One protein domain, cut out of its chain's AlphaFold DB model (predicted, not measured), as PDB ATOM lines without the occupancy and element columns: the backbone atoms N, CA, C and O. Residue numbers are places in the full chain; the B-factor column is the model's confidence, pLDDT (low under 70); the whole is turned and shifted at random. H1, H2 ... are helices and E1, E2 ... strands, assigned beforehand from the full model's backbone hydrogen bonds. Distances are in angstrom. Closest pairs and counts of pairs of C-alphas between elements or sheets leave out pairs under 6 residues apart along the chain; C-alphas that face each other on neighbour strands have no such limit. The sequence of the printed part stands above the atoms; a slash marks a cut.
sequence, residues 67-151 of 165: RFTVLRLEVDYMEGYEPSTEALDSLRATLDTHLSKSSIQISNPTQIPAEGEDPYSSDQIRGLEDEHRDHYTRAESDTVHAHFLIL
ATOM      1  N   ARG A  67     156.866 179.108 202.514       92.75
ATOM      2  CA  ARG A  67     157.052 179.134 203.978       92.75
ATOM      3  C   ARG A  67     155.840 179.719 204.691       92.75
ATOM      4  O   ARG A  67     155.396 179.150 205.677       92.75
ATOM      5  N   PHE A  68     155.328 180.839 204.189       96.50
ATOM      6  CA  PHE A  68     154.211 181.556 204.791       96.50
ATOM      7  C   PHE A  68     153.079 181.672 203.778       96.50
ATOM      8  O   PHE A  68     153.184 182.434 202.816       96.50
ATOM      9  N   THR A  69     152.008 180.915 203.970       97.94
ATOM     10  CA  THR A  69     150.844 180.897 203.076       97.94
ATOM     11  C   THR A  69     149.926 182.100 203.301       97.94
ATOM     12  O   THR A  69     149.182 182.477 202.391       97.94
ATOM     13  N   VAL A  70     150.003 182.731 204.479       98.19
ATOM     14  CA  VAL A  70     149.186 183.883 204.875       98.19
ATOM     15  C   VAL A  70     150.048 185.141 204.990       98.19
ATOM     16  O   VAL A  70     151.105 185.121 205.617       98.19
ATOM     17  N   LEU A  71     149.584 186.250 204.414       98.00
ATOM     18  CA  LEU A  71     150.062 187.597 204.741       98.00
ATOM     19  C   LEU A  71     149.031 188.271 205.647       98.00
ATOM     20  O   LEU A  71     147.872 188.426 205.247       98.00
ATOM     21  N   ARG A  72     149.452 188.709 206.835       98.19
ATOM     22  CA  ARG A  72     148.651 189.584 207.690       98.19
ATOM     23  C   ARG A  72     149.255 190.982 207.717       98.19
ATOM     24  O   ARG A  72     150.416 191.146 208.075       98.19
ATOM     25  N   LEU A  73     148.449 191.962 207.335       98.00
ATOM     26  CA  LEU A  73     148.784 193.372 207.353       98.00
ATOM     27  C   LEU A  73     148.105 194.041 208.548       98.00
ATOM     28  O   LEU A  73     146.885 193.959 208.722       98.00
ATOM     29  N   GLU A  74     148.914 194.677 209.370       98.00
ATOM     30  CA  GLU A  74     148.504 195.595 210.423       98.00
ATOM     31  C   GLU A  74     148.580 197.025 209.878       98.00
ATOM     32  O   GLU A  74     149.459 197.323 209.065       98.00
ATOM     33  N   VAL A  75     147.618 197.868 210.251       98.38
ATOM     34  CA  VAL A  75     147.507 199.237 209.741       98.38
ATOM     35  C   VAL A  75     147.227 200.162 210.911       98.38
ATOM     36  O   VAL A  75     146.128 200.131 211.463       98.38
ATOM     37  N   ASP A  76     148.191 201.015 211.217       98.44
ATOM     38  CA  ASP A  76     148.034 202.110 212.162       98.44
ATOM     39  C   ASP A  76     148.019 203.436 211.411       98.44
ATOM     40  O   ASP A  76     148.675 203.602 210.377       98.44
ATOM     41  N   TYR A  77     147.247 204.389 211.917       98.00
ATOM     42  CA  TYR A  77     147.123 205.704 211.306       98.00
ATOM     43  C   TYR A  77     146.989 206.801 212.356       98.00
ATOM     44  O   TYR A  77     146.323 206.628 213.374       98.00
ATOM     45  N   MET A  78     147.592 207.957 212.097       97.56
ATOM     46  CA  MET A  78     147.436 209.131 212.953       97.56
ATOM     47  C   MET A  78     146.052 209.775 212.800       97.56
ATOM     48  O   MET A  78     145.409 209.690 211.751       97.56
ATOM     49  N   GLU A  79     145.579 210.441 213.856       96.19
ATOM     50  CA  GLU A  79     144.280 211.126 213.875       96.19
ATOM     51  C   GLU A  79     144.046 212.006 212.631       96.19
ATOM     52  O   GLU A  79     144.851 212.868 212.290       96.19
ATOM     53  N   GLY A  80     142.911 211.801 211.952       95.06
ATOM     54  CA  GLY A  80     142.553 212.531 210.729       95.06
ATOM     55  C   GLY A  80     143.107 211.938 209.427       95.06
ATOM     56  O   GLY A  80     142.721 212.405 208.355       95.06
ATOM     57  N   TYR A  81     143.930 210.888 209.506       96.12
ATOM     58  CA  TYR A  81     144.552 210.205 208.364       96.12
ATOM     59  C   TYR A  81     144.057 208.761 208.183       96.12
ATOM     60  O   TYR A  81     144.770 207.903 207.664       96.12
ATOM     61  N   GLU A  82     142.816 208.483 208.592       97.31
ATOM     62  CA  GLU A  82     142.196 207.169 208.410       97.31
ATOM     63  C   GLU A  82     142.146 206.786 206.918       97.31
ATOM     64  O   GLU A  82     141.655 207.569 206.092       97.31
ATOM     65  N   PRO A  83     142.627 205.590 206.532       97.38
ATOM     66  CA  PRO A  83     142.508 205.127 205.160       97.38
ATOM     67  C   PRO A  83     141.045 204.815 204.830       97.38
ATOM     68  O   PRO A  83     140.344 204.159 205.598       97.38
ATOM     69  N   SER A  84     140.577 205.235 203.651       97.88
ATOM     70  CA  SER A  84     139.225 204.880 203.213       97.88
ATOM     71  C   SER A  84     139.112 203.380 202.927       97.88
ATOM     72  O   SER A  84     140.088 202.725 202.547       97.88
ATOM     73  N   THR A  85     137.898 202.838 203.029       97.44
ATOM     74  CA  THR A  85     137.622 201.440 202.674       97.44
ATOM     75  C   THR A  85     138.065 201.125 201.244       97.44
ATOM     76  O   THR A  85     138.690 200.097 201.005       97.44
ATOM     77  N   GLU A  86     137.834 202.036 200.293       98.19
ATOM     78  CA  GLU A  86     138.252 201.858 198.899       98.19
ATOM     79  C   GLU A  86     139.778 201.778 198.747       98.19
ATOM     80  O   GLU A  86     140.273 201.038 197.891       98.19
ATOM     81  N   ALA A  87     140.534 202.519 199.566       97.38
ATOM     82  CA  ALA A  87     141.993 202.451 199.571       97.38
ATOM     83  C   ALA A  87     142.483 201.090 200.091       97.38
ATOM     84  O   ALA A  87     143.357 200.479 199.471       97.38
ATOM     85  N   LEU A  88     141.882 200.580 201.171       98.19
ATOM     86  CA  LEU A  88     142.209 199.262 201.729       98.19
ATOM     87  C   LEU A  88     141.832 198.123 200.772       98.19
ATOM     88  O   LEU A  88     142.618 197.192 200.586       98.19
ATOM     89  N   ASP A  89     140.680 198.220 200.106       98.12
ATOM     90  CA  ASP A  89     140.249 197.253 199.093       98.12
ATOM     91  C   ASP A  89     141.185 197.255 197.876       98.12
ATOM     92  O   ASP A  89     141.565 196.196 197.368       98.12
ATOM     93  N   SER A  90     141.618 198.439 197.434       98.19
ATOM     94  CA  SER A  90     142.573 198.579 196.326       98.19
ATOM     95  C   SER A  90     143.954 198.029 196.687       98.19
ATOM     96  O   SER A  90     144.586 197.350 195.870       98.19
ATOM     97  N   LEU A  91     144.420 198.282 197.915       97.88
ATOM     98  CA  LEU A  91     145.655 197.706 198.441       97.88
ATOM     99  C   LEU A  91     145.564 196.181 198.458       97.88
ATOM    100  O   LEU A  91     146.443 195.508 197.918       97.88
ATOM    101  N   ARG A  92     144.472 195.636 199.001       98.00
ATOM    102  CA  ARG A  92     144.227 194.193 199.033       98.00
ATOM    103  C   ARG A  92     144.265 193.585 197.632       98.00
ATOM    104  O   ARG A  92     145.014 192.639 197.416       98.00
ATOM    105  N   ALA A  93     143.543 194.167 196.675       98.25
ATOM    106  CA  ALA A  93     143.519 193.690 195.292       98.25
ATOM    107  C   ALA A  93     144.907 193.731 194.626       98.25
ATOM    108  O   ALA A  93     145.265 192.833 193.859       98.25
ATOM    109  N   THR A  94     145.708 194.755 194.933       98.19
ATOM    110  CA  THR A  94     147.090 194.871 194.446       98.19
ATOM    111  C   THR A  94     147.965 193.757 195.020       98.19
ATOM    112  O   THR A  94     148.684 193.090 194.273       98.19
ATOM    113  N   LEU A  95     147.870 193.498 196.327       98.00
ATOM    114  CA  LEU A  95     148.600 192.409 196.979       98.00
ATOM    115  C   LEU A  95     148.156 191.039 196.443       98.00
ATOM    116  O   LEU A  95     149.012 190.226 196.107       98.00
ATOM    117  N   ASP A  96     146.851 190.809 196.270       97.50
ATOM    118  CA  ASP A  96     146.305 189.575 195.677       97.50
ATOM    119  C   ASP A  96     146.795 189.363 194.229       97.50
ATOM    120  O   ASP A  96     146.989 188.232 193.789       97.50
ATOM    121  N   THR A  97     147.028 190.445 193.477       98.25
ATOM    122  CA  THR A  97     147.526 190.376 192.090       98.25
ATOM    123  C   THR A  97     149.010 190.019 192.016       98.25
ATOM    124  O   THR A  97     149.439 189.341 191.079       98.25
ATOM    125  N   HIS A  98     149.815 190.503 192.964       97.06
ATOM    126  CA  HIS A  98     151.276 190.429 192.877       97.06
ATOM    127  C   HIS A  98     151.910 189.367 193.775       97.06
ATOM    128  O   HIS A  98     153.030 188.935 193.492       97.06
ATOM    129  N   LEU A  99     151.227 188.939 194.833       97.56
ATOM    130  CA  LEU A  99     151.755 187.964 195.778       97.56
ATOM    131  C   LEU A  99     151.139 186.590 195.526       97.56
ATOM    132  O   LEU A  99     149.929 186.439 195.389       97.56
ATOM    133  N   SER A 100     151.973 185.555 195.533       97.75
ATOM    134  CA  SER A 100     151.511 184.166 195.483       97.75
ATOM    135  C   SER A 100     151.188 183.682 196.896       97.75
ATOM    136  O   SER A 100     151.862 182.794 197.405       97.75
ATOM    137  N   LYS A 101     150.215 184.317 197.563       97.81
ATOM    138  CA  LYS A 101     149.736 183.939 198.904       97.81
ATOM    139  C   LYS A 101     148.408 183.204 198.812       97.81
ATOM    140  O   LYS A 101     147.572 183.519 197.973       97.81
ATOM    141  N   SER A 102     148.185 182.249 199.712       97.56
ATOM    142  CA  SER A 102     146.891 181.563 199.820       97.56
ATOM    143  C   SER A 102     145.826 182.446 200.478       97.56
ATOM    144  O   SER A 102     144.638 182.288 200.209       97.56
ATOM    145  N   SER A 103     146.235 183.360 201.365       97.81
ATOM    146  CA  SER A 103     145.339 184.308 202.027       97.81
ATOM    147  C   SER A 103     146.062 185.615 202.340       97.81
ATOM    148  O   SER A 103     147.178 185.607 202.856       97.81
ATOM    149  N   ILE A 104     145.401 186.738 202.069       98.25
ATOM    150  CA  ILE A 104     145.819 188.071 202.510       98.25
ATOM    151  C   ILE A 104     144.767 188.595 203.486       98.25
ATOM    152  O   ILE A 104     143.564 188.448 203.262       98.25
ATOM    153  N   GLN A 105     145.199 189.163 204.604       98.06
ATOM    154  CA  GLN A 105     144.319 189.641 205.667       98.06
ATOM    155  C   GLN A 105     144.787 191.020 206.106       98.06
ATOM    156  O   GLN A 105     145.902 191.149 206.591       98.06
ATOM    157  N   ILE A 106     143.943 192.032 205.935       98.12
ATOM    158  CA  ILE A 106     144.195 193.380 206.443       98.12
ATOM    159  C   ILE A 106     143.367 193.531 207.716       98.12
ATOM    160  O   ILE A 106     142.171 193.229 207.706       98.12
ATOM    161  N   SER A 107     144.022 193.904 208.810       96.12
ATOM    162  CA  SER A 107     143.381 194.145 210.104       96.12
ATOM    163  C   SER A 107     142.533 195.417 210.043       96.12
ATOM    164  O   SER A 107     142.730 196.254 209.162       96.12
ATOM    165  N   ASN A 108     141.582 195.574 210.966       96.94
ATOM    166  CA  ASN A 108     140.888 196.856 211.095       96.94
ATOM    167  C   ASN A 108     141.922 197.936 211.451       96.94
ATOM    168  O   ASN A 108     142.691 197.689 212.380       96.94
ATOM    169  N   PRO A 109     141.949 199.083 210.749       97.94
ATOM    170  CA  PRO A 109     142.902 200.139 211.053       97.94
ATOM    171  C   PRO A 109     142.755 200.647 212.490       97.94
ATOM    172  O   PRO A 109     141.630 200.852 212.960       97.94
ATOM    173  N   THR A 110     143.877 200.900 213.155       98.31
ATOM    174  CA  THR A 110     143.914 201.444 214.516       98.31
ATOM    175  C   THR A 110     144.376 202.896 214.485       98.31
ATOM    176  O   THR A 110     145.383 203.228 213.866       98.31
ATOM    177  N   GLN A 111     143.630 203.776 215.154       98.25
ATOM    178  CA  GLN A 111     144.031 205.171 215.305       98.25
ATOM    179  C   GLN A 111     145.091 205.305 216.405       98.25
ATOM    180  O   GLN A 111     144.875 204.833 217.524       98.25
ATOM    181  N   ILE A 112     146.172 206.027 216.116       97.69
ATOM    182  CA  ILE A 112     147.193 206.459 217.077       97.69
ATOM    183  C   ILE A 112     147.205 207.998 217.206       97.69
ATOM    184  O   ILE A 112     146.663 208.695 216.335       97.69
ATOM    185  N   PRO A 113     147.765 208.564 218.294       96.25
ATOM    186  CA  PRO A 113     147.902 210.012 218.442       96.25
ATOM    187  C   PRO A 113     148.727 210.634 217.308       96.25
ATOM    188  O   PRO A 113     149.689 210.043 216.829       96.25
ATOM    189  N   ALA A 114     148.340 211.836 216.883       93.69
ATOM    190  CA  ALA A 114     149.164 212.651 216.000       93.69
ATOM    191  C   ALA A 114     150.276 213.330 216.814       93.69
ATOM    192  O   ALA A 114     149.987 213.941 217.848       93.69
ATOM    193  N   GLU A 115     151.519 213.269 216.337       91.06
ATOM    194  CA  GLU A 115     152.650 213.953 216.984       91.06
ATOM    195  C   GLU A 115     152.804 215.400 216.482       91.06
ATOM    196  O   GLU A 115     153.449 216.220 217.136       91.06
ATOM    197  N   GLY A 116     152.171 215.759 215.353       86.50
ATOM    198  CA  GLY A 116     152.257 217.104 214.778       86.50
ATOM    199  C   GLY A 116     153.666 217.475 214.305       86.50
ATOM    200  O   GLY A 116     153.977 218.662 214.169       86.50
ATOM    201  N   GLU A 117     154.515 216.474 214.082       82.50
ATOM    202  CA  GLU A 117     155.874 216.631 213.584       82.50
ATOM    203  C   GLU A 117     155.851 216.705 212.053       82.50
ATOM    204  O   GLU A 117     155.249 215.879 211.372       82.50
ATOM    205  N   ASP A 118     156.520 217.706 211.486       82.38
ATOM    206  CA  ASP A 118     156.728 217.774 210.043       82.38
ATOM    207  C   ASP A 118     158.064 218.477 209.750       82.38
ATOM    208  O   ASP A 118     158.157 219.706 209.881       82.38
ATOM    209  N   PRO A 119     159.133 217.734 209.398       90.31
ATOM    210  CA  PRO A 119     159.143 216.333 208.958       90.31
ATOM    211  C   PRO A 119     159.530 215.286 210.020       90.31
ATOM    212  O   PRO A 119     160.182 215.602 211.012       90.31
ATOM    213  N   TYR A 120     159.271 214.007 209.715       92.62
ATOM    214  CA  TYR A 120     159.754 212.855 210.491       92.62
ATOM    215  C   TYR A 120     161.094 212.316 209.968       92.62
ATOM    216  O   TYR A 120     161.270 212.085 208.767       92.62
ATOM    217  N   SER A 121     162.031 212.041 210.877       92.81
ATOM    218  CA  SER A 121     163.239 211.257 210.586       92.81
ATOM    219  C   SER A 121     162.964 209.748 210.599       92.81
ATOM    220  O   SER A 121     162.009 209.278 211.216       92.81
ATOM    221  N   SER A 122     163.838 208.962 209.963       90.75
ATOM    222  CA  SER A 122     163.732 207.495 209.964       90.75
ATOM    223  C   SER A 122     163.782 206.883 211.368       90.75
ATOM    224  O   SER A 122     163.072 205.916 211.622       90.75
ATOM    225  N   ASP A 123     164.568 207.454 212.285       92.38
ATOM    226  CA  ASP A 123     164.669 206.961 213.664       92.38
ATOM    227  C   ASP A 123     163.380 207.222 214.456       92.38
ATOM    228  O   ASP A 123     162.943 206.362 215.216       92.38
ATOM    229  N   GLN A 124     162.739 208.380 214.249       94.25
ATOM    230  CA  GLN A 124     161.432 208.675 214.849       94.25
ATOM    231  C   GLN A 124     160.368 207.695 214.356       94.25
ATOM    232  O   GLN A 124     159.594 207.181 215.154       94.25
ATOM    233  N   ILE A 125     160.362 207.398 213.056       93.38
ATOM    234  CA  ILE A 125     159.402 206.456 212.471       93.38
ATOM    235  C   ILE A 125     159.633 205.050 213.001       93.38
ATOM    236  O   ILE A 125     158.673 204.400 213.393       93.38
ATOM    237  N   ARG A 126     160.891 204.606 213.098       92.62
ATOM    238  CA  ARG A 126     161.201 203.311 213.711       92.62
ATOM    239  C   ARG A 126     160.728 203.248 215.163       92.62
ATOM    240  O   ARG A 126     160.172 202.239 215.565       92.62
ATOM    241  N   GLY A 127     160.896 204.331 215.924       95.19
ATOM    242  CA  GLY A 127     160.374 204.422 217.289       95.19
ATOM    243  C   GLY A 127     158.849 204.293 217.359       95.19
ATOM    244  O   GLY A 127     158.349 203.560 218.205       95.19
ATOM    245  N   LEU A 128     158.121 204.948 216.449       95.88
ATOM    246  CA  LEU A 128     156.661 204.831 216.351       95.88
ATOM    247  C   LEU A 128     156.222 203.418 215.939       95.88
ATOM    248  O   LEU A 128     155.254 202.893 216.484       95.88
ATOM    249  N   GLU A 129     156.932 202.790 214.998       94.94
ATOM    250  CA  GLU A 129     156.696 201.395 214.625       94.94
ATOM    251  C   GLU A 129     156.921 200.466 215.824       94.94
ATOM    252  O   GLU A 129     156.059 199.649 216.115       94.94
ATOM    253  N   ASP A 130     158.023 200.609 216.561       94.81
ATOM    254  CA  ASP A 130     158.322 199.775 217.733       94.81
ATOM    255  C   ASP A 130     157.306 199.962 218.878       94.81
ATOM    256  O   ASP A 130     157.050 199.024 219.636       94.81
ATOM    257  N   GLU A 131     156.736 201.163 219.025       96.94
ATOM    258  CA  GLU A 131     155.733 201.466 220.052       96.94
ATOM    259  C   GLU A 131     154.350 200.892 219.723       96.94
ATOM    260  O   GLU A 131     153.661 200.402 220.623       96.94
ATOM    261  N   HIS A 132     153.936 200.967 218.457       96.75
ATOM    262  CA  HIS A 132     152.563 200.655 218.053       96.75
ATOM    263  C   HIS A 132     152.397 199.297 217.377       96.75
ATOM    264  O   HIS A 132     151.295 198.758 217.385       96.75
ATOM    265  N   ARG A 133     153.474 198.706 216.852       95.50
ATOM    266  CA  ARG A 133     153.400 197.412 216.178       95.50
ATOM    267  C   ARG A 133     153.112 196.280 217.160       95.50
ATOM    268  O   ARG A 133     153.956 195.882 217.965       95.50
ATOM    269  N   ASP A 134     151.960 195.650 216.984       94.88
ATOM    270  CA  ASP A 134     151.492 194.566 217.850       94.88
ATOM    271  C   ASP A 134     151.944 193.177 217.375       94.88
ATOM    272  O   ASP A 134     151.979 192.201 218.148       94.88
ATOM    273  N   HIS A 135     152.239 193.030 216.079       93.00
ATOM    274  CA  HIS A 135     152.478 191.721 215.483       93.00
ATOM    275  C   HIS A 135     153.793 191.586 214.701       93.00
ATOM    276  O   HIS A 135     154.088 192.280 213.722       93.00
ATOM    277  N   TYR A 136     154.547 190.552 215.085       92.81
ATOM    278  CA  TYR A 136     155.790 190.122 214.452       92.81
ATOM    279  C   TYR A 136     155.674 188.687 213.938       92.81
ATOM    280  O   TYR A 136     154.972 187.845 214.512       92.81
ATOM    281  N   THR A 137     156.387 188.398 212.848       93.56
ATOM    282  CA  THR A 137     156.415 187.064 212.241       93.56
ATOM    283  C   THR A 137     157.080 186.069 213.182       93.56
ATOM    284  O   THR A 137     158.203 186.278 213.638       93.56
ATOM    285  N   ARG A 138     156.397 184.951 213.436       91.06
ATOM    286  CA  ARG A 138     156.932 183.829 214.213       91.06
ATOM    287  C   ARG A 138     157.356 182.713 213.269       91.06
ATOM    288  O   ARG A 138     156.640 182.397 212.323       91.06
ATOM    289  N   ALA A 139     158.519 182.118 213.512       86.69
ATOM    290  CA  ALA A 139     159.127 181.147 212.602       86.69
ATOM    291  C   ALA A 139     158.297 179.878 212.391       86.69
ATOM    292  O   ALA A 139     158.369 179.269 211.323       86.69
ATOM    293  N   GLU A 140     157.559 179.498 213.426       89.19
ATOM    294  CA  GLU A 140     156.676 178.345 213.524       89.19
ATOM    295  C   GLU A 140     155.261 178.604 212.976       89.19
ATOM    296  O   GLU A 140     154.443 177.687 212.944       89.19
ATOM    297  N   SER A 141     154.963 179.837 212.554       93.50
ATOM    298  CA  SER A 141     153.687 180.213 211.940       93.50
ATOM    299  C   SER A 141     153.727 180.062 210.415       93.50
ATOM    300  O   SER A 141     154.780 180.160 209.790       93.50
ATOM    301  N   ASP A 142     152.557 179.880 209.805       96.50
ATOM    302  CA  ASP A 142     152.331 180.006 208.361       96.50
ATOM    303  C   ASP A 142     152.044 181.456 207.924       96.50
ATOM    304  O   ASP A 142     151.813 181.725 206.743       96.50
ATOM    305  N   THR A 143     152.056 182.395 208.871       97.19
ATOM    306  CA  THR A 143     151.709 183.796 208.664       97.19
ATOM    307  C   THR A 143     152.953 184.671 208.710       97.19
ATOM    308  O   THR A 143     153.686 184.677 209.699       97.19
ATOM    309  N   VAL A 144     153.157 185.459 207.654       96.19
ATOM    310  CA  VAL A 144     154.097 186.583 207.655       96.19
ATOM    311  C   VAL A 144     153.338 187.870 207.974       96.19
ATOM    312  O   VAL A 144     152.250 188.106 207.440       96.19
ATOM    313  N   HIS A 145     153.902 188.687 208.858       95.75
ATOM    314  CA  HIS A 145     153.327 189.957 209.286       95.75
ATOM    315  C   HIS A 145     154.009 191.140 208.595       95.75
ATOM    316  O   HIS A 145     155.239 191.215 208.546       95.75
ATOM    317  N   ALA A 146     153.198 192.069 208.098       94.88
ATOM    318  CA  ALA A 146     153.608 193.393 207.642       94.88
ATOM    319  C   ALA A 146     152.862 194.460 208.453       94.88
ATOM    320  O   ALA A 146     151.747 194.213 208.917       94.88
ATOM    321  N   HIS A 147     153.466 195.634 208.588       96.00
ATOM    322  CA  HIS A 147     152.916 196.770 209.324       96.00
ATOM    323  C   HIS A 147     152.981 198.015 208.446       96.00
ATOM    324  O   HIS A 147     154.006 198.264 207.810       96.00
ATOM    325  N   PHE A 148     151.861 198.728 208.339       96.00
ATOM    326  CA  PHE A 148     151.755 200.017 207.665       96.00
ATOM    327  C   PHE A 148     151.437 201.077 208.714       96.00
ATOM    328  O   PHE A 148     150.403 200.994 209.370       96.00
ATOM    329  N   LEU A 149     152.294 202.091 208.803       96.50
ATOM    330  CA  LEU A 149     152.100 203.263 209.644       96.50
ATOM    331  C   LEU A 149     151.818 204.487 208.760       96.50
ATOM    332  O   LEU A 149     152.655 204.881 207.946       96.50
ATOM    333  N   ILE A 150     150.627 205.074 208.894       96.12
ATOM    334  CA  ILE A 150     150.207 206.269 208.153       96.12
ATOM    335  C   ILE A 150     150.390 207.501 209.048       96.12
ATOM    336  O   ILE A 150     149.696 207.661 210.052       96.12
ATOM    337  N   LEU A 151     151.327 208.367 208.661       95.88
ATOM    338  CA  LEU A 151     151.730 209.560 209.410       95.88
ATOM    339  C   LEU A 151     150.961 210.814 208.970       95.88
ATOM    340  O   LEU A 151     150.449 210.883 207.850       95.88
TER     341      LEU A 151
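AT A GLANCE: This is residues 67 to 151 of the 165 residues of an uncharacterized protein of Bacteroidetes bacterium QS_1_63_11 (UniProt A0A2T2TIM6). Two long strands, E1 and E4, lie side by side as the core of a narrow, twisted sheet, and the short strands E2 and E3 follow one another along the other side of E1. H1 covers one face over E2, and H2 is on the opposite face, toward the ends of E1 and E4. The printed part has 85 residues, with two named helices and four named strands that follow along the chain as E1, H1, E2, E3, H2, E4; the class is mixed, helices and strands, and each pair of neighbour strands is parallel. It is only just compact, close to loose, with a radius of gyration of the C-alphas of 14.0 A and spans of 39 by 30 by 19 A.

HOW THE PARTS SIT: The sheet is branched: E1, residues 70 to 78, has three neighbours. E4, residues 143 to 150, is on one side, with N 74 and O 146 at 2.9 A. On the other side are E2, residues 103 to 106, with N 73 and O 105 at 2.8 A, and E3, residues 110 to 112, with N 112 and O 77 at 2.8 A. E1, H1 (residues 85 to 98) and E2 form a strand-helix-strand unit, two parallel neighbour strands with a helix between, whose crossover is right-handed. H1 has a height over the sheet of 9.1 A and runs along the strands, only just, at 27 degrees to E2 on the local plane; their closest C-alphas, of Asp 96 and Ile 104, are 7.0 A apart. H2, residues 122 to 132, has a height of 6.2 A over the sheet and is, only just, over none of its strands, with 2 of its C-alphas falling on E4; the closest C-alphas of H2 and E4, of Glu 129 and Leu 149, are 7.0 A apart. H1 and H2 are apart. In both helices every O i to N i+4 pair is within hydrogen-bond range.

IN THESE COORDINATES: E1 runs 26.6 A from C-alpha 70 at (149.186, 183.883, 204.875), E4 22.5 A to C-alpha 150 at (150.207, 206.269, 208.153), H1 20.1 A and H2 15.4 A.

THE WHOLE: The farthest C-alphas, of Arg 67 and Gly 116, are 39.8 A apart. The printed part has no cut, no link is long, and no printed residue is under 70 in pLDDT.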